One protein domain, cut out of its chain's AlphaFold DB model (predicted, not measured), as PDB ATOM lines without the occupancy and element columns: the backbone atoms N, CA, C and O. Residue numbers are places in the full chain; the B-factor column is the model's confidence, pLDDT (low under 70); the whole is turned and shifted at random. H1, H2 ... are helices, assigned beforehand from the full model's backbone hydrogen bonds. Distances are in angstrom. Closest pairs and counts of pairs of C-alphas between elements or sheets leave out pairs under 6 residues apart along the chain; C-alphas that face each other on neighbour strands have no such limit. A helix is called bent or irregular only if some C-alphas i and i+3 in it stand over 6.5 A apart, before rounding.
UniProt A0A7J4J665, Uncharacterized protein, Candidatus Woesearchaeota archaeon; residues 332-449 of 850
ATOM      1  N   ASP A 332     -25.799   3.133   2.850       82.38
ATOM      2  CA  ASP A 332     -27.154   3.616   3.146       82.38
ATOM      3  C   ASP A 332     -27.479   4.948   2.518       82.38
ATOM      4  O   ASP A 332     -28.633   5.244   2.191       82.38
ATOM      5  N   ARG A 333     -26.447   5.775   2.390       84.81
ATOM      6  CA  ARG A 333     -26.544   7.029   1.675       84.81
ATOM      7  C   ARG A 333     -26.659   6.746   0.184       84.81
ATOM      8  O   ARG A 333     -27.558   7.295  -0.441       84.81
ATOM      9  N   ILE A 334     -25.837   5.836  -0.339       85.44
ATOM     10  CA  ILE A 334     -25.860   5.429  -1.750       85.44
ATOM     11  C   ILE A 334     -27.209   4.799  -2.116       85.44
ATOM     12  O   ILE A 334     -27.856   5.265  -3.045       85.44
ATOM     13  N   ARG A 335     -27.693   3.817  -1.343       85.62
ATOM     14  CA  ARG A 335     -29.029   3.218  -1.476       85.62
ATOM     15  C   ARG A 335     -30.098   4.284  -1.505       85.62
ATOM     16  O   ARG A 335     -30.904   4.303  -2.421       85.62
ATOM     17  N   ARG A 336     -30.093   5.197  -0.531       86.31
ATOM     18  CA  ARG A 336     -31.080   6.273  -0.494       86.31
ATOM     19  C   ARG A 336     -31.011   7.131  -1.753       86.31
ATOM     20  O   ARG A 336     -32.052   7.355  -2.345       86.31
ATOM     21  N   GLU A 337     -29.836   7.604  -2.150       85.00
ATOM     22  CA  GLU A 337     -29.664   8.482  -3.316       85.00
ATOM     23  C   GLU A 337     -30.097   7.780  -4.618       85.00
ATOM     24  O   GLU A 337     -30.959   8.294  -5.334       85.00
ATOM     25  N   VAL A 338     -29.575   6.580  -4.881       83.81
ATOM     26  CA  VAL A 338     -29.828   5.813  -6.111       83.81
ATOM     27  C   VAL A 338     -31.266   5.298  -6.162       83.81
ATOM     28  O   VAL A 338     -31.977   5.539  -7.139       83.81
ATOM     29  N   ASN A 339     -31.746   4.650  -5.098       87.44
ATOM     30  CA  ASN A 339     -33.107   4.115  -5.069       87.44
ATOM     31  C   ASN A 339     -34.147   5.240  -5.063       87.44
ATOM     32  O   ASN A 339     -35.222   5.059  -5.624       87.44
ATOM     33  N   GLN A 340     -33.857   6.411  -4.479       88.31
ATOM     34  CA  GLN A 340     -34.761   7.565  -4.551       88.31
ATOM     35  C   GLN A 340     -34.922   8.066  -5.982       88.31
ATOM     36  O   GLN A 340     -36.047   8.340  -6.394       88.31
ATOM     37  N   GLN A 341     -33.824   8.185  -6.731       79.62
ATOM     38  CA  GLN A 341     -33.880   8.568  -8.141       79.62
ATOM     39  C   GLN A 341     -34.679   7.539  -8.946       79.62
ATOM     40  O   GLN A 341     -35.581   7.915  -9.692       79.62
ATOM     41  N   TYR A 342     -34.418   6.249  -8.718       79.75
ATOM     42  CA  TYR A 342     -35.110   5.162  -9.407       79.75
ATOM     43  C   TYR A 342     -36.608   5.114  -9.087       79.75
ATOM     44  O   TYR A 342     -37.451   5.024  -9.973       79.75
ATOM     45  N   HIS A 343     -36.964   5.247  -7.810       83.38
ATOM     46  CA  HIS A 343     -38.353   5.296  -7.369       83.38
ATOM     47  C   HIS A 343     -39.084   6.519  -7.931       83.38
ATOM     48  O   HIS A 343     -40.217   6.403  -8.382       83.38
ATOM     49  N   ALA A 344     -38.439   7.691  -7.937       79.25
ATOM     50  CA  ALA A 344     -39.024   8.912  -8.486       79.25
ATOM     51  C   ALA A 344     -39.275   8.808  -9.998       79.25
ATOM     52  O   ALA A 344     -40.284   9.318 -10.481       79.25
ATOM     53  N   GLN A 345     -38.393   8.122 -10.731       77.75
ATOM     54  CA  GLN A 345     -38.539   7.883 -12.166       77.75
ATOM     55  C   GLN A 345     -39.810   7.088 -12.508       77.75
ATOM     56  O   GLN A 345     -40.444   7.389 -13.517       77.75
ATOM     57  N   PHE A 346     -40.196   6.124 -11.666       80.81
ATOM     58  CA  PHE A 346     -41.321   5.205 -11.908       80.81
ATOM     59  C   PHE A 346     -42.493   5.378 -10.930       80.81
ATOM     60  O   PHE A 346     -43.350   4.503 -10.806       80.81
ATOM     61  N   GLN A 347     -42.542   6.507 -10.218       85.75
ATOM     62  CA  GLN A 347     -43.530   6.774  -9.170       85.75
ATOM     63  C   GLN A 347     -44.968   6.573  -9.663       85.75
ATOM     64  O   GLN A 347     -45.795   5.993  -8.964       85.75
ATOM     65  N   LYS A 348     -45.262   7.051 -10.877       82.94
ATOM     66  CA  LYS A 348     -46.610   7.022 -11.447       82.94
ATOM     67  C   LYS A 348     -47.092   5.586 -11.664       82.94
ATOM     68  O   LYS A 348     -48.212   5.261 -11.283       82.94
ATOM     69  N   GLU A 349     -46.253   4.743 -12.256       83.94
ATOM     70  CA  GLU A 349     -46.545   3.332 -12.503       83.94
ATOM     71  C   GLU A 349     -46.678   2.538 -11.199       83.94
ATOM     72  O   GLU A 349     -47.591   1.721 -11.066       83.94
ATOM     73  N   ILE A 350     -45.803   2.811 -10.223       86.88
ATOM     74  CA  ILE A 350     -45.860   2.195  -8.891       86.88
ATOM     75  C   ILE A 350     -47.195   2.527  -8.216       86.88
ATOM     76  O   ILE A 350     -47.898   1.619  -7.775       86.88
ATOM     77  N   ASP A 351     -47.570   3.807  -8.163       88.94
ATOM     78  CA  ASP A 351     -48.805   4.245  -7.507       88.94
ATOM     79  C   ASP A 351     -50.051   3.671  -8.193       88.94
ATOM     80  O   ASP A 351     -50.968   3.205  -7.513       88.94
ATOM     81  N   GLU A 352     -50.075   3.648  -9.529       85.06
ATOM     82  CA  GLU A 352     -51.182   3.079 -10.304       85.06
ATOM     83  C   GLU A 352     -51.427   1.609  -9.945       85.06
ATOM     84  O   GLU A 352     -52.568   1.207  -9.688       85.06
ATOM     85  N   ILE A 353     -50.364   0.806  -9.889       85.81
ATOM     86  CA  ILE A 353     -50.477  -0.617  -9.574       85.81
ATOM     87  C   ILE A 353     -50.792  -0.878  -8.119       85.81
ATOM     88  O   ILE A 353     -51.623  -1.740  -7.825       85.81
ATOM     89  N   VAL A 354     -50.164  -0.136  -7.213       88.56
ATOM     90  CA  VAL A 354     -50.445  -0.260  -5.788       88.56
ATOM     91  C   VAL A 354     -51.929  -0.000  -5.537       88.56
ATOM     92  O   VAL A 354     -52.582  -0.840  -4.929       88.56
ATOM     93  N   ILE A 355     -52.508   1.066  -6.097       87.81
ATOM     94  CA  ILE A 355     -53.942   1.364  -5.939       87.81
ATOM     95  C   ILE A 355     -54.826   0.214  -6.448       87.81
ATOM     96  O   ILE A 355     -55.813  -0.143  -5.802       87.81
ATOM     97  N   LYS A 356     -54.486  -0.378  -7.598       84.56
ATOM     98  CA  LYS A 356     -55.306  -1.419  -8.240       84.56
ATOM     99  C   LYS A 356     -55.203  -2.780  -7.553       84.56
ATOM    100  O   LYS A 356     -56.186  -3.521  -7.531       84.56
ATOM    101  N   LEU A 357     -54.032  -3.124  -7.018       86.38
ATOM    102  CA  LEU A 357     -53.714  -4.487  -6.584       86.38
ATOM    103  C   LEU A 357     -53.466  -4.621  -5.072       86.38
ATOM    104  O   LEU A 357     -53.479  -5.744  -4.573       86.38
ATOM    105  N   GLU A 358     -53.303  -3.530  -4.309       86.00
ATOM    106  CA  GLU A 358     -53.056  -3.573  -2.852       86.00
ATOM    107  C   GLU A 358     -54.142  -4.350  -2.097       86.00
ATOM    108  O   GLU A 358     -53.827  -5.117  -1.187       86.00
ATOM    109  N   SER A 359     -55.402  -4.246  -2.532       84.62
ATOM    110  CA  SER A 359     -56.544  -4.949  -1.925       84.62
ATOM    111  C   SER A 359     -56.428  -6.482  -1.940       84.62
ATOM    112  O   SER A 359     -57.083  -7.167  -1.146       84.62
ATOM    113  N   LEU A 360     -55.573  -7.040  -2.806       80.31
ATOM    114  CA  LEU A 360     -55.288  -8.476  -2.884       80.31
ATOM    115  C   LEU A 360     -54.398  -8.966  -1.737       80.31
ATOM    116  O   LEU A 360     -54.439 -10.153  -1.388       80.31
ATOM    117  N   PHE A 361     -53.617  -8.052  -1.164       81.69
ATOM    118  CA  PHE A 361     -52.635  -8.298  -0.111       81.69
ATOM    119  C   PHE A 361     -53.132  -7.812   1.245       81.69
ATOM    120  O   PHE A 361     -53.038  -8.522   2.246       81.69
ATOM    121  N   ILE A 362     -53.686  -6.602   1.260       80.19
ATOM    122  CA  ILE A 362     -54.055  -5.871   2.463       80.19
ATOM    123  C   ILE A 362     -55.550  -5.567   2.400       80.19
ATOM    124  O   ILE A 362     -56.071  -5.064   1.409       80.19
ATOM    125  N   THR A 363     -56.283  -5.877   3.462       78.06
ATOM    126  CA  THR A 363     -57.706  -5.540   3.583       78.06
ATOM    127  C   THR A 363     -57.937  -4.927   4.951       78.06
ATOM    128  O   THR A 363     -57.493  -5.474   5.955       78.06
ATOM    129  N   ASN A 364     -58.586  -3.760   4.997       75.06
ATOM    130  CA  ASN A 364     -58.781  -2.987   6.231       75.06
ATOM    131  C   ASN A 364     -57.466  -2.708   6.993       75.06
ATOM    132  O   ASN A 364     -57.433  -2.733   8.220       75.06
ATOM    133  N   GLY A 365     -56.367  -2.482   6.263       68.44
ATOM    134  CA  GLY A 365     -55.044  -2.224   6.844       68.44
ATOM    135  C   GLY A 365     -54.329  -3.453   7.419       68.44
ATOM    136  O   GLY A 365     -53.245  -3.304   7.975       68.44
ATOM    137  N   GLN A 366     -54.895  -4.656   7.282       74.06
ATOM    138  CA  GLN A 366     -54.287  -5.905   7.742       74.06
ATOM    139  C   GLN A 366     -53.856  -6.777   6.563       74.06
ATOM    140  O   GLN A 366     -54.580  -6.899   5.571       74.06
ATOM    141  N   TRP A 367     -52.675  -7.388   6.679       77.06
ATOM    142  CA  TRP A 367     -52.209  -8.409   5.741       77.06
ATOM    143  C   TRP A 367     -53.115  -9.632   5.820       77.06
ATOM    144  O   TRP A 367     -53.459 -10.077   6.912       77.06
ATOM    145  N   ARG A 368     -53.489 -10.189   4.670       76.44
ATOM    146  CA  ARG A 368     -54.230 -11.455   4.634       76.44
ATOM    147  C   ARG A 368     -53.291 -12.611   4.981       76.44
ATOM    148  O   ARG A 368     -52.161 -12.647   4.493       76.44
ATOM    149  N   ASP A 369     -53.768 -13.581   5.754       66.62
ATOM    150  CA  ASP A 369     -52.939 -14.673   6.293       66.62
ATOM    151  C   ASP A 369     -52.137 -15.426   5.216       66.62
ATOM    152  O   ASP A 369     -50.959 -15.739   5.396       66.62
ATOM    153  N   ASP A 370     -52.734 -15.636   4.044       68.00
ATOM    154  CA  ASP A 370     -52.155 -16.371   2.916       68.00
ATOM    155  C   ASP A 370     -51.250 -15.540   1.989       68.00
ATOM    156  O   ASP A 370     -50.646 -16.081   1.063       68.00
ATOM    157  N   THR A 371     -51.123 -14.232   2.231       64.31
ATOM    158  CA  THR A 371     -50.252 -13.331   1.447       64.31
ATOM    159  C   THR A 371     -48.854 -13.187   2.034       64.31
ATOM    160  O   THR A 371     -47.967 -12.630   1.390       64.31
ATOM    161  N   THR A 372     -48.645 -13.729   3.234       56.59
ATOM    162  CA  THR A 372     -47.362 -13.706   3.950       56.59
ATOM    163  C   THR A 372     -46.396 -14.808   3.495       56.59
ATOM    164  O   THR A 372     -45.196 -14.719   3.754       56.59
ATOM    165  N   GLY A 373     -46.898 -15.833   2.795       58.16
ATOM    166  CA  GLY A 373     -46.099 -16.935   2.256       58.16
ATOM    167  C   GLY A 373     -45.306 -16.569   0.995       58.16
ATOM    168  O   GLY A 373     -45.511 -15.525   0.373       58.16
ATOM    169  N   THR A 374     -44.425 -17.477   0.560       55.28
ATOM    170  CA  THR A 374     -43.588 -17.314  -0.648       55.28
ATOM    171  C   THR A 374     -44.395 -17.155  -1.931       55.28
ATOM    172  O   THR A 374     -43.849 -16.707  -2.937       55.28
ATOM    173  N   SER A 375     -45.698 -17.426  -1.906       56.16
ATOM    174  CA  SER A 375     -46.530 -17.338  -3.090       56.16
ATOM    175  C   SER A 375     -47.990 -17.008  -2.816       56.16
ATOM    176  O   SER A 375     -48.579 -17.576  -1.899       56.16
ATOM    177  N   LEU A 376     -48.592 -16.202  -3.689       65.00
ATOM    178  CA  LEU A 376     -50.030 -15.936  -3.677       65.00
ATOM    179  C   LEU A 376     -50.846 -17.147  -4.159       65.00
ATOM    180  O   LEU A 376     -50.427 -17.819  -5.111       65.00
ATOM    181  N   PRO A 377     -52.026 -17.404  -3.567       66.19
ATOM    182  CA  PRO A 377     -52.966 -18.394  -4.078       66.19
ATOM    183  C   PRO A 377     -53.495 -18.000  -5.463       66.19
ATOM    184  O   PRO A 377     -54.054 -16.919  -5.647       66.19
ATOM    185  N   MET A 378     -53.386 -18.916  -6.430       63.53
ATOM    186  CA  MET A 378     -53.871 -18.708  -7.803       63.53
ATOM    187  C   MET A 378     -55.373 -18.411  -7.887       63.53
ATOM    188  O   MET A 378     -55.809 -17.779  -8.841       63.53
ATOM    189  N   THR A 379     -56.167 -18.863  -6.916       69.75
ATOM    190  CA  THR A 379     -57.613 -18.601  -6.851       69.75
ATOM    191  C   THR A 379     -57.912 -17.110  -6.730       69.75
ATOM    192  O   THR A 379     -58.690 -16.588  -7.518       69.75
ATOM    193  N   ARG A 380     -57.207 -16.399  -5.841       72.94
ATOM    194  CA  ARG A 380     -57.364 -14.948  -5.668       72.94
ATOM    195  C   ARG A 380     -56.916 -14.174  -6.893       72.94
ATOM    196  O   ARG A 380     -57.533 -13.175  -7.235       72.94
ATOM    197  N   LEU A 381     -55.852 -14.637  -7.549       67.31
ATOM    198  CA  LEU A 381     -55.406 -14.033  -8.799       67.31
ATOM    199  C   LEU A 381     -56.513 -14.139  -9.842       67.31
ATOM    200  O   LEU A 381     -56.922 -13.107 -10.354       67.31
ATOM    201  N   LYS A 382     -57.063 -15.343 -10.056       68.94
ATOM    202  CA  LYS A 382     -58.150 -15.635 -11.010       68.94
ATOM    203  C   LYS A 382     -59.450 -14.868 -10.758       68.94
ATOM    204  O   LYS A 382     -60.189 -14.620 -11.700       68.94
ATOM    205  N   GLU A 383     -59.724 -14.490  -9.515       69.19
ATOM    206  CA  GLU A 383     -60.880 -13.653  -9.159       69.19
ATOM    207  C   GLU A 383     -60.708 -12.190  -9.593       69.19
ATOM    208  O   GLU A 383     -61.683 -11.441  -9.655       69.19
ATOM    209  N   THR A 384     -59.484 -11.769  -9.922       71.56
ATOM    210  CA  THR A 384     -59.237 -10.434 -10.465       71.56
ATOM    211  C   THR A 384     -59.462 -10.395 -11.967       71.56
ATOM    212  O   THR A 384     -59.111 -11.316 -12.708       71.56
ATOM    213  N   MET A 385     -59.957  -9.256 -12.446       69.44
ATOM    214  CA  MET A 385     -60.033  -8.982 -13.880       69.44
ATOM    215  C   MET A 385     -58.663  -8.882 -14.558       69.44
ATOM    216  O   MET A 385     -58.599  -9.017 -15.772       69.44
ATOM    217  N   TYR A 386     -57.585  -8.698 -13.788       74.06
ATOM    218  CA  TYR A 386     -56.202  -8.660 -14.271       74.06
ATOM    219  C   TYR A 386     -55.557 -10.051 -14.371       74.06
ATOM    220  O   TYR A 386     -54.448 -10.179 -14.881       74.06
ATOM    221  N   SER A 387     -56.252 -11.104 -13.929       72.94
ATOM    222  CA  SER A 387     -55.783 -12.490 -14.041       72.94
ATOM    223  C   SER A 387     -55.403 -12.960 -15.446       72.94
ATOM    224  O   SER A 387     -54.510 -13.802 -15.531       72.94
ATOM    225  N   PRO A 388     -55.994 -12.442 -16.542       68.62
ATOM    226  CA  PRO A 388     -55.567 -12.828 -17.882       68.62
ATOM    227  C   PRO A 388     -54.177 -12.303 -18.251       68.62
ATOM    228  O   PRO A 388     -53.582 -12.802 -19.201       68.62
ATOM    229  N   VAL A 389     -53.681 -11.280 -17.545       65.75
ATOM    230  CA  VAL A 389     -52.507 -10.492 -17.968       65.75
ATOM    231  C   VAL A 389     -51.354 -10.573 -16.987       65.75
ATOM    232  O   VAL A 389     -50.207 -10.406 -17.391       65.75
ATOM    233  N   LEU A 390     -51.650 -10.818 -15.711       73.19
ATOM    234  CA  LEU A 390     -50.657 -10.923 -14.654       73.19
ATOM    235  C   LEU A 390     -50.437 -12.381 -14.261       73.19
ATOM    236  O   LEU A 390     -51.368 -13.102 -13.896       73.19
ATOM    237  N   GLU A 391     -49.178 -12.794 -14.276       74.38
ATOM    238  CA  GLU A 391     -48.736 -14.099 -13.808       74.38
ATOM    239  C   GLU A 391     -48.318 -14.039 -12.336       74.38
ATOM    240  O   GLU A 391     -48.099 -12.974 -11.761       74.38
ATOM    241  N   ARG A 392     -48.161 -15.201 -11.693       72.94
ATOM    242  CA  ARG A 392     -47.757 -15.299 -10.276       72.94
ATOM    243  C   ARG A 392     -46.451 -14.548  -9.974       72.94
ATOM    244  O   ARG A 392     -46.277 -14.037  -8.867       72.94
ATOM    245  N   GLU A 393     -45.551 -14.502 -10.950       77.38
ATOM    246  CA  GLU A 393     -44.262 -13.816 -10.875       77.38
ATOM    247  C   GLU A 393     -44.434 -12.291 -10.830       77.38
ATOM    248  O   GLU A 393     -43.773 -11.648 -10.021       77.38
ATOM    249  N   ASP A 394     -45.405 -11.724 -11.557       77.69
ATOM    250  CA  ASP A 394     -45.678 -10.276 -11.609       77.69
ATOM    251  C   ASP A 394     -46.165  -9.709 -10.263       77.69
ATOM    252  O   ASP A 394     -45.953  -8.541  -9.936       77.69
ATOM    253  N   TYR A 395     -46.801 -10.544  -9.439       80.56
ATOM    254  CA  TYR A 395     -47.293 -10.129  -8.125       80.56
ATOM    255  C   TYR A 395     -46.235 -10.195  -7.018       80.56
ATOM    256  O   TYR A 395     -46.431  -9.612  -5.949       80.56
ATOM    257  N   THR A 396     -45.133 -10.915  -7.238       82.62
ATOM    258  CA  THR A 396     -44.079 -11.091  -6.227       82.62
ATOM    259  C   THR A 396     -43.360  -9.769  -5.921       82.62
ATOM    260  O   THR A 396     -43.335  -9.383  -4.751       82.62
ATOM    261  N   PRO A 397     -42.892  -9.001  -6.927       85.94
ATOM    262  CA  PRO A 397     -42.311  -7.676  -6.718       85.94
ATOM    263  C   PRO A 397     -43.247  -6.711  -5.985       85.94
ATOM    264  O   PRO A 397     -42.828  -6.005  -5.069       85.94
ATOM    265  N   LEU A 398     -44.540  -6.723  -6.332       87.12
ATOM    266  CA  LEU A 398     -45.536  -5.881  -5.676       87.12
ATOM    267  C   LEU A 398     -45.745  -6.268  -4.205       87.12
ATOM    268  O   LEU A 398     -45.808  -5.391  -3.342       87.12
ATOM    269  N   ARG A 399     -45.839  -7.569  -3.907       84.81
ATOM    270  CA  ARG A 399     -45.926  -8.074  -2.530       84.81
ATOM    271  C   ARG A 399     -44.746  -7.578  -1.709       84.81
ATOM    272  O   ARG A 399     -44.937  -7.073  -0.604       84.81
ATOM    273  N   ASP A 400     -43.540  -7.745  -2.239       81.81
ATOM    274  CA  ASP A 400     -42.308  -7.430  -1.525       81.81
ATOM    275  C   ASP A 400     -42.198  -5.918  -1.291       81.81
ATOM    276  O   ASP A 400     -41.920  -5.487  -0.169       81.81
ATOM    277  N   PHE A 401     -42.583  -5.102  -2.274       86.75
ATOM    278  CA  PHE A 401     -42.685  -3.652  -2.118       86.75
ATOM    279  C   PHE A 401     -43.698  -3.241  -1.044       86.75
ATOM    280  O   PHE A 401     -43.364  -2.470  -0.140       86.75
ATOM    281  N   LEU A 402     -44.921  -3.782  -1.076       83.50
ATOM    282  CA  LEU A 402     -45.948  -3.502  -0.064       83.50
ATOM    283  C   LEU A 402     -45.511  -3.957   1.331       83.50
ATOM    284  O   LEU A 402     -45.800  -3.282   2.326       83.50
ATOM    285  N   ARG A 403     -44.792  -5.078   1.420       78.88
ATOM    286  CA  ARG A 403     -44.249  -5.602   2.676       78.88
ATOM    287  C   ARG A 403     -43.235  -4.635   3.262       78.88
ATOM    288  O   ARG A 403     -43.367  -4.262   4.425       78.88
ATOM    289  N   ILE A 404     -42.279  -4.167   2.464       75.00
ATOM    290  CA  ILE A 404     -41.284  -3.184   2.909       75.00
ATOM    291  C   ILE A 404     -41.970  -1.860   3.266       75.00
ATOM    292  O   ILE A 404     -41.676  -1.290   4.319       75.00
ATOM    293  N   ARG A 405     -42.944  -1.398   2.469       80.50
ATOM    294  CA  ARG A 405     -43.754  -0.204   2.774       80.50
ATOM    295  C   ARG A 405     -44.478  -0.335   4.116       80.50
ATOM    296  O   ARG A 405     -44.496   0.616   4.894       80.50
ATOM    297  N   THR A 406     -45.029  -1.512   4.417       74.00
ATOM    298  CA  THR A 406     -45.707  -1.783   5.695       74.00
ATOM    299  C   THR A 406     -44.716  -1.810   6.860       74.00
ATOM    300  O   THR A 406     -44.923  -1.115   7.852       74.00
ATOM    301  N   LEU A 407     -43.616  -2.560   6.734       64.50
ATOM    302  CA  LEU A 407     -42.582  -2.681   7.774       64.50
ATOM    303  C   LEU A 407     -41.948  -1.325   8.114       64.50
ATOM    304  O   LEU A 407     -41.678  -1.028   9.276       64.50
ATOM    305  N   THR A 408     -41.782  -0.464   7.111       69.50
ATOM    306  CA  THR A 408     -41.251   0.897   7.276       69.50
ATOM    307  C   THR A 408     -42.315   1.936   7.629       69.50
ATOM    308  O   THR A 408     -41.989   3.118   7.758       69.50
ATOM    309  N   ARG A 409     -43.575   1.520   7.822       74.31
ATOM    310  CA  ARG A 409     -44.729   2.381   8.139       74.31
ATOM    311  C   ARG A 409     -44.885   3.554   7.161       74.31
ATOM    312  O   ARG A 409     -45.180   4.675   7.567       74.31
ATOM    313  N   GLY A 410     -44.615   3.315   5.878       67.69
ATOM    314  CA  GLY A 410     -44.675   4.335   4.829       67.69
ATOM    315  C   GLY A 410     -43.554   5.383   4.874       67.69
ATOM    316  O   GLY A 410     -43.623   6.371   4.149       67.69
ATOM    317  N   ASN A 411     -42.512   5.202   5.692       78.69
ATOM    318  CA  ASN A 411     -41.357   6.098   5.704       78.69
ATOM    319  C   ASN A 411     -40.484   5.852   4.462       78.69
ATOM    320  O   ASN A 411     -39.628   4.965   4.461       78.69
ATOM    321  N   THR A 412     -40.690   6.654   3.415       77.56
ATOM    322  CA  THR A 412     -40.004   6.509   2.121       77.56
ATOM    323  C   THR A 412     -38.477   6.460   2.249       77.56
ATOM    324  O   THR A 412     -37.896   5.510   1.733       77.56
ATOM    325  N   PRO A 413     -37.789   7.366   2.982       78.00
ATOM    326  CA  PRO A 413     -36.344   7.240   3.187       78.00
ATOM    327  C   PRO A 413     -35.900   5.878   3.736       78.00
ATOM    328  O   PRO A 413     -34.908   5.332   3.262       78.00
ATOM    329  N   ARG A 414     -36.634   5.308   4.701       72.00
ATOM    330  CA  ARG A 414     -36.306   3.994   5.278       72.00
ATOM    331  C   ARG A 414     -36.576   2.852   4.306       72.00
ATOM    332  O   ARG A 414     -35.776   1.927   4.234       72.00
ATOM    333  N   MET A 415     -37.669   2.933   3.551       78.38
ATOM    334  CA  MET A 415     -38.002   1.962   2.504       78.38
ATOM    335  C   MET A 415     -36.876   1.864   1.471       78.38
ATOM    336  O   MET A 415     -36.425   0.769   1.159       78.38
ATOM    337  N   LEU A 416     -36.366   3.009   1.014       80.62
ATOM    338  CA  LEU A 416     -35.300   3.077   0.013       80.62
ATOM    339  C   LEU A 416     -33.947   2.555   0.526       80.62
ATOM    340  O   LEU A 416     -33.113   2.150  -0.275       80.62
ATOM    341  N   GLN A 417     -33.719   2.558   1.841       80.44
ATOM    342  CA  GLN A 417     -32.487   2.058   2.471       80.44
ATOM    343  C   GLN A 417     -32.542   0.570   2.836       80.44
ATOM    344  O   GLN A 417     -31.496  -0.063   3.002       80.44
ATOM    345  N   ALA A 418     -33.745   0.020   3.007       72.62
ATOM    346  CA  ALA A 418     -33.945  -1.345   3.477       72.62
ATOM    347  C   ALA A 418     -33.496  -2.397   2.451       72.62
ATOM    348  O   ALA A 418     -33.025  -3.461   2.844       72.62
ATOM    349  N   THR A 419     -33.601  -2.087   1.159       79.50
ATOM    350  CA  THR A 419     -33.342  -3.036   0.067       79.50
ATOM    351  C   THR A 419     -31.980  -2.785  -0.592       79.50
ATOM    352  O   THR A 419     -31.654  -1.621  -0.855       79.50
ATOM    353  N   PRO A 420     -31.199  -3.839  -0.903       85.19
ATOM    354  CA  PRO A 420     -30.011  -3.739  -1.754       85.19
ATOM    355  C   PRO A 420     -30.319  -3.091  -3.108       85.19
ATOM    356  O   PRO A 420     -31.428  -3.223  -3.625       85.19
ATOM    357  N   LEU A 421     -29.339  -2.417  -3.709       80.75
ATOM    358  CA  LEU A 421     -29.490  -1.648  -4.952       80.75
ATOM    359  C   LEU A 421     -30.053  -2.503  -6.093       80.75
ATOM    360  O   LEU A 421     -31.009  -2.121  -6.769       80.75
ATOM    361  N   GLN A 422     -29.477  -3.691  -6.296       84.31
ATOM    362  CA  GLN A 422     -29.900  -4.588  -7.372       84.31
ATOM    363  C   GLN A 422     -31.287  -5.186  -7.128       84.31
ATOM    364  O   GLN A 422     -32.074  -5.318  -8.063       84.31
ATOM    365  N   GLU A 423     -31.592  -5.554  -5.884       84.12
ATOM    366  CA  GLU A 423     -32.895  -6.111  -5.520       84.12
ATOM    367  C   GLU A 423     -33.995  -5.052  -5.616       84.12
ATOM    368  O   GLU A 423     -35.071  -5.335  -6.139       84.12
ATOM    369  N   PHE A 424     -33.710  -3.814  -5.198       85.31
ATOM    370  CA  PHE A 424     -34.644  -2.698  -5.311       85.31
ATOM    371  C   PHE A 424     -34.984  -2.410  -6.770       85.31
ATOM    372  O   PHE A 424     -36.157  -2.281  -7.118       85.31
ATOM    373  N   ARG A 425     -33.963  -2.377  -7.632       83.88
ATOM    374  CA  ARG A 425     -34.143  -2.208  -9.072       83.88
ATOM    375  C   ARG A 425     -35.022  -3.309  -9.664       83.88
ATOM    376  O   ARG A 425     -36.048  -2.995 -10.253       83.88
ATOM    377  N   LYS A 426     -34.684  -4.582  -9.425       82.50
ATOM    378  CA  LYS A 426     -35.483  -5.735  -9.891       82.50
ATOM    379  C   LYS A 426     -36.934  -5.669  -9.413       82.50
ATOM    380  O   LYS A 426     -37.849  -5.985 -10.168       82.50
ATOM    381  N   MET A 427     -37.145  -5.260  -8.163       86.50
ATOM    382  CA  MET A 427     -38.475  -5.116  -7.581       86.50
ATOM    383  C   MET A 427     -39.283  -4.014  -8.281       86.50
ATOM    384  O   MET A 427     -40.425  -4.248  -8.671       86.50
ATOM    385  N   VAL A 428     -38.702  -2.827  -8.475       83.62
ATOM    386  CA  VAL A 428     -39.374  -1.722  -9.179       83.62
ATOM    387  C   VAL A 428     -39.644  -2.085 -10.641       83.62
ATOM    388  O   VAL A 428     -40.759  -1.873 -11.108       83.62
ATOM    389  N   ASP A 429     -38.685  -2.704 -11.332       78.69
ATOM    390  CA  ASP A 429     -38.836  -3.127 -12.730       78.69
ATOM    391  C   ASP A 429     -40.001  -4.109 -12.894       78.69
ATOM    392  O   ASP A 429     -40.865  -3.917 -13.749       78.69
ATOM    393  N   GLY A 430     -40.104  -5.096 -12.001       79.38
ATOM    394  CA  GLY A 430     -41.227  -6.032 -11.993       79.38
ATOM    395  C   GLY A 430     -42.586  -5.357 -11.760       79.38
ATOM    396  O   GLY A 430     -43.564  -5.685 -12.433       79.38
ATOM    397  N   ILE A 431     -42.660  -4.366 -10.861       83.19
ATOM    398  CA  ILE A 431     -43.892  -3.585 -10.631       83.19
ATOM    399  C   ILE A 431     -44.268  -2.782 -11.876       83.19
ATOM    400  O   ILE A 431     -45.438  -2.723 -12.253       83.19
ATOM    401  N   VAL A 432     -43.282  -2.176 -12.529       76.88
ATOM    402  CA  VAL A 432     -43.477  -1.379 -13.740       76.88
ATOM    403  C   VAL A 432     -43.962  -2.247 -14.906       76.88
ATOM    404  O   VAL A 432     -44.857  -1.834 -15.647       76.88
ATOM    405  N   ILE A 433     -43.436  -3.466 -15.055       74.69
ATOM    406  CA  ILE A 433     -43.925  -4.445 -16.038       74.69
ATOM    407  C   ILE A 433     -45.392  -4.791 -15.756       74.69
ATOM    408  O   ILE A 433     -46.231  -4.696 -16.657       74.69
ATOM    409  N   ALA A 434     -45.729  -5.104 -14.500       77.81
ATOM    410  CA  ALA A 434     -47.108  -5.366 -14.096       77.81
ATOM    411  C   ALA A 434     -48.032  -4.166 -14.388       77.81
ATOM    412  O   ALA A 434     -49.137  -4.346 -14.902       77.81
ATOM    413  N   ALA A 435     -47.560  -2.937 -14.147       77.19
ATOM    414  CA  ALA A 435     -48.296  -1.703 -14.428       77.19
ATOM    415  C   ALA A 435     -48.671  -1.564 -15.887       77.19
ATOM    416  O   ALA A 435     -49.820  -1.276 -16.216       77.19
ATOM    417  N   ARG A 436     -47.720  -1.836 -16.772       68.69
ATOM    418  CA  ARG A 436     -47.940  -1.740 -18.212       68.69
ATOM    419  C   ARG A 436     -48.883  -2.827 -18.713       68.69
ATOM    420  O   ARG A 436     -49.755  -2.520 -19.522       68.69
ATOM    421  N   LYS A 437     -48.772  -4.058 -18.197       71.56
ATOM    422  CA  LYS A 437     -49.702  -5.163 -18.501       71.56
ATOM    423  C   LYS A 437     -51.140  -4.814 -18.103       71.56
ATOM    424  O   LYS A 437     -52.062  -4.989 -18.897       71.56
ATOM    425  N   VAL A 438     -51.327  -4.269 -16.899       75.88
ATOM    426  CA  VAL A 438     -52.638  -3.816 -16.407       75.88
ATOM    427  C   VAL A 438     -53.171  -2.654 -17.238       75.88
ATOM    428  O   VAL A 438     -54.293  -2.720 -17.728       75.88
ATOM    429  N   HIS A 439     -52.359  -1.625 -17.473       68.50
ATOM    430  CA  HIS A 439     -52.758  -0.467 -18.270       68.50
ATOM    431  C   HIS A 439     -53.200  -0.859 -19.687       68.50
ATOM    432  O   HIS A 439     -54.175  -0.326 -20.215       68.50
ATOM    433  N   TYR A 440     -52.507  -1.823 -20.291       62.97
ATOM    434  CA  TYR A 440     -52.874  -2.373 -21.588       62.97
ATOM    435  C   TYR A 440     -54.256  -3.036 -21.561       62.97
ATOM    436  O   TYR A 440     -55.094  -2.759 -22.422       62.97
ATOM    437  N   LEU A 441     -54.519  -3.887 -20.562       70.06
ATOM    438  CA  LEU A 441     -55.827  -4.522 -20.411       70.06
ATOM    439  C   LEU A 441     -56.936  -3.477 -20.307       70.06
ATOM    440  O   LEU A 441     -57.961  -3.585 -20.977       70.06
ATOM    441  N   ASP A 442     -56.706  -2.455 -19.493       70.50
ATOM    442  CA  ASP A 442     -57.673  -1.401 -19.217       70.50
ATOM    443  C   ASP A 442     -58.063  -0.641 -20.485       70.50
ATOM    444  O   ASP A 442     -59.238  -0.322 -20.689       70.50
ATOM    445  N   GLN A 443     -57.094  -0.393 -21.367       62.28
ATOM    446  CA  GLN A 443     -57.327   0.225 -22.669       62.28
ATOM    447  C   GLN A 443     -58.138  -0.683 -23.592       62.28
ATOM    448  O   GLN A 443     -59.152  -0.238 -24.131       62.28
ATOM    449  N   VAL A 444     -57.766  -1.961 -23.719       61.66
ATOM    450  CA  VAL A 444     -58.510  -2.931 -24.545       61.66
ATOM    451  C   VAL A 444     -59.954  -3.067 -24.061       61.66
ATOM    452  O   VAL A 444     -60.888  -3.075 -24.864       61.66
ATOM    453  N   LEU A 445     -60.164  -3.131 -22.747       67.75
ATOM    454  CA  LEU A 445     -61.497  -3.173 -22.153       67.75
ATOM    455  C   LEU A 445     -62.296  -1.904 -22.466       67.75
ATOM    456  O   LEU A 445     -63.459  -1.996 -22.864       67.75
ATOM    457  N   THR A 446     -61.661  -0.735 -22.366       69.94
ATOM    458  CA  THR A 446     -62.281   0.561 -22.674       69.94
ATOM    459  C   THR A 446     -62.688   0.661 -24.146       69.94
ATOM    460  O   THR A 446     -63.829   1.013 -24.441       69.94
ATOM    461  N   GLU A 447     -61.807   0.288 -25.079       64.50
ATOM    462  CA  GLU A 447     -62.086   0.290 -26.525       64.50
ATOM    463  C   GLU A 447     -63.233  -0.652 -26.908       64.50
ATOM    464  O   GLU A 447     -64.000  -0.378 -27.833       64.50
ATOM    465  N   LYS A 448     -63.378  -1.764 -26.183       64.62
ATOM    466  CA  LYS A 448     -64.460  -2.737 -26.377       64.62
ATOM    467  C   LYS A 448     -65.732  -2.390 -25.594       64.62
ATOM    468  O   LYS A 448     -66.707  -3.134 -25.686       64.62
ATOM    469  N   GLY A 449     -65.740  -1.290 -24.835       66.88
ATOM    470  CA  GLY A 449     -66.879  -0.870 -24.016       66.88
ATOM    471  C   GLY A 449     -67.189  -1.819 -22.850       66.88
ATOM    472  O   GLY A 449     -68.338  -1.909 -22.416       66.88
TER     473      GLY A 449
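Overview. This is residues 332 to 449 of the 850 residues of an uncharacterized protein of Candidatus Woesearchaeota archaeon (UniProt A0A7J4J665). One long helix, H6, makes the longest axis; H1 runs side by side with its first part, H2 and H4 cross it, and short H5 packs on H1 and H4. Long loops around small H3 lie off to one side, and residues 443 to 449 stick out at the end of H6. The printed part has 118 residues with six named helices, H1 to H6 in order, and no named strand: all helix, mostly crossed. It is compact, with a radius of gyration of the C-alphas of 14.6 A and spans of 47 by 32 by 23 A.

Arrangement. H1, residues 332 to 345, and H2, residues 347 to 360, meet only through their link. H2 is irregular: C-alphas 356 and 359 are 7.3 A apart. H3, residues 378 to 382, touches no helix. H4, residues 395 to 407, only just touches H2, with 3 pairs of C-alphas within 8 A, the closest Val 354 and Leu 398 at 7.5 A. H5, residues 412 to 418, touches H1, the closest C-alphas being Arg 336 and Leu 416, 5.3 A apart. H6, residues 421 to 447, touches H1 with residues 421 to 428 alone, at a shallow tilt of 13 degrees, the same way; the closest C-alphas, Arg 335 and Leu 421, are 6.0 A apart. With residues 428 to 438 alone H6 touches H2, about perpendicular at 77 degrees, the closest C-alphas being Ile 353 and Ala 435 at 5.4 A. Every O i to N i+4 pair is within hydrogen-bond range in H1, H3, H4, H5 and H6, and 8 of 10 in H2.

Along the chain. H1, 19.6 A long, begins at C-alpha 332 (-27.154, 3.616, 3.146). H2 measures 20.3 A and H4 18.2 A. H6, 39.1 A long, ends at C-alpha 447 (-62.086, 0.290, -26.525).

Size, cuts and confidence. The C-alphas farthest apart, Arg 333 and Gly 449, are 48.5 A apart. The printed part has no cut. The links H2 to H3 and H3 to H4 are long. The mean pLDDT of the printed part is 76.5, with residues 369 to 379 and 443 to 449 among those under 70.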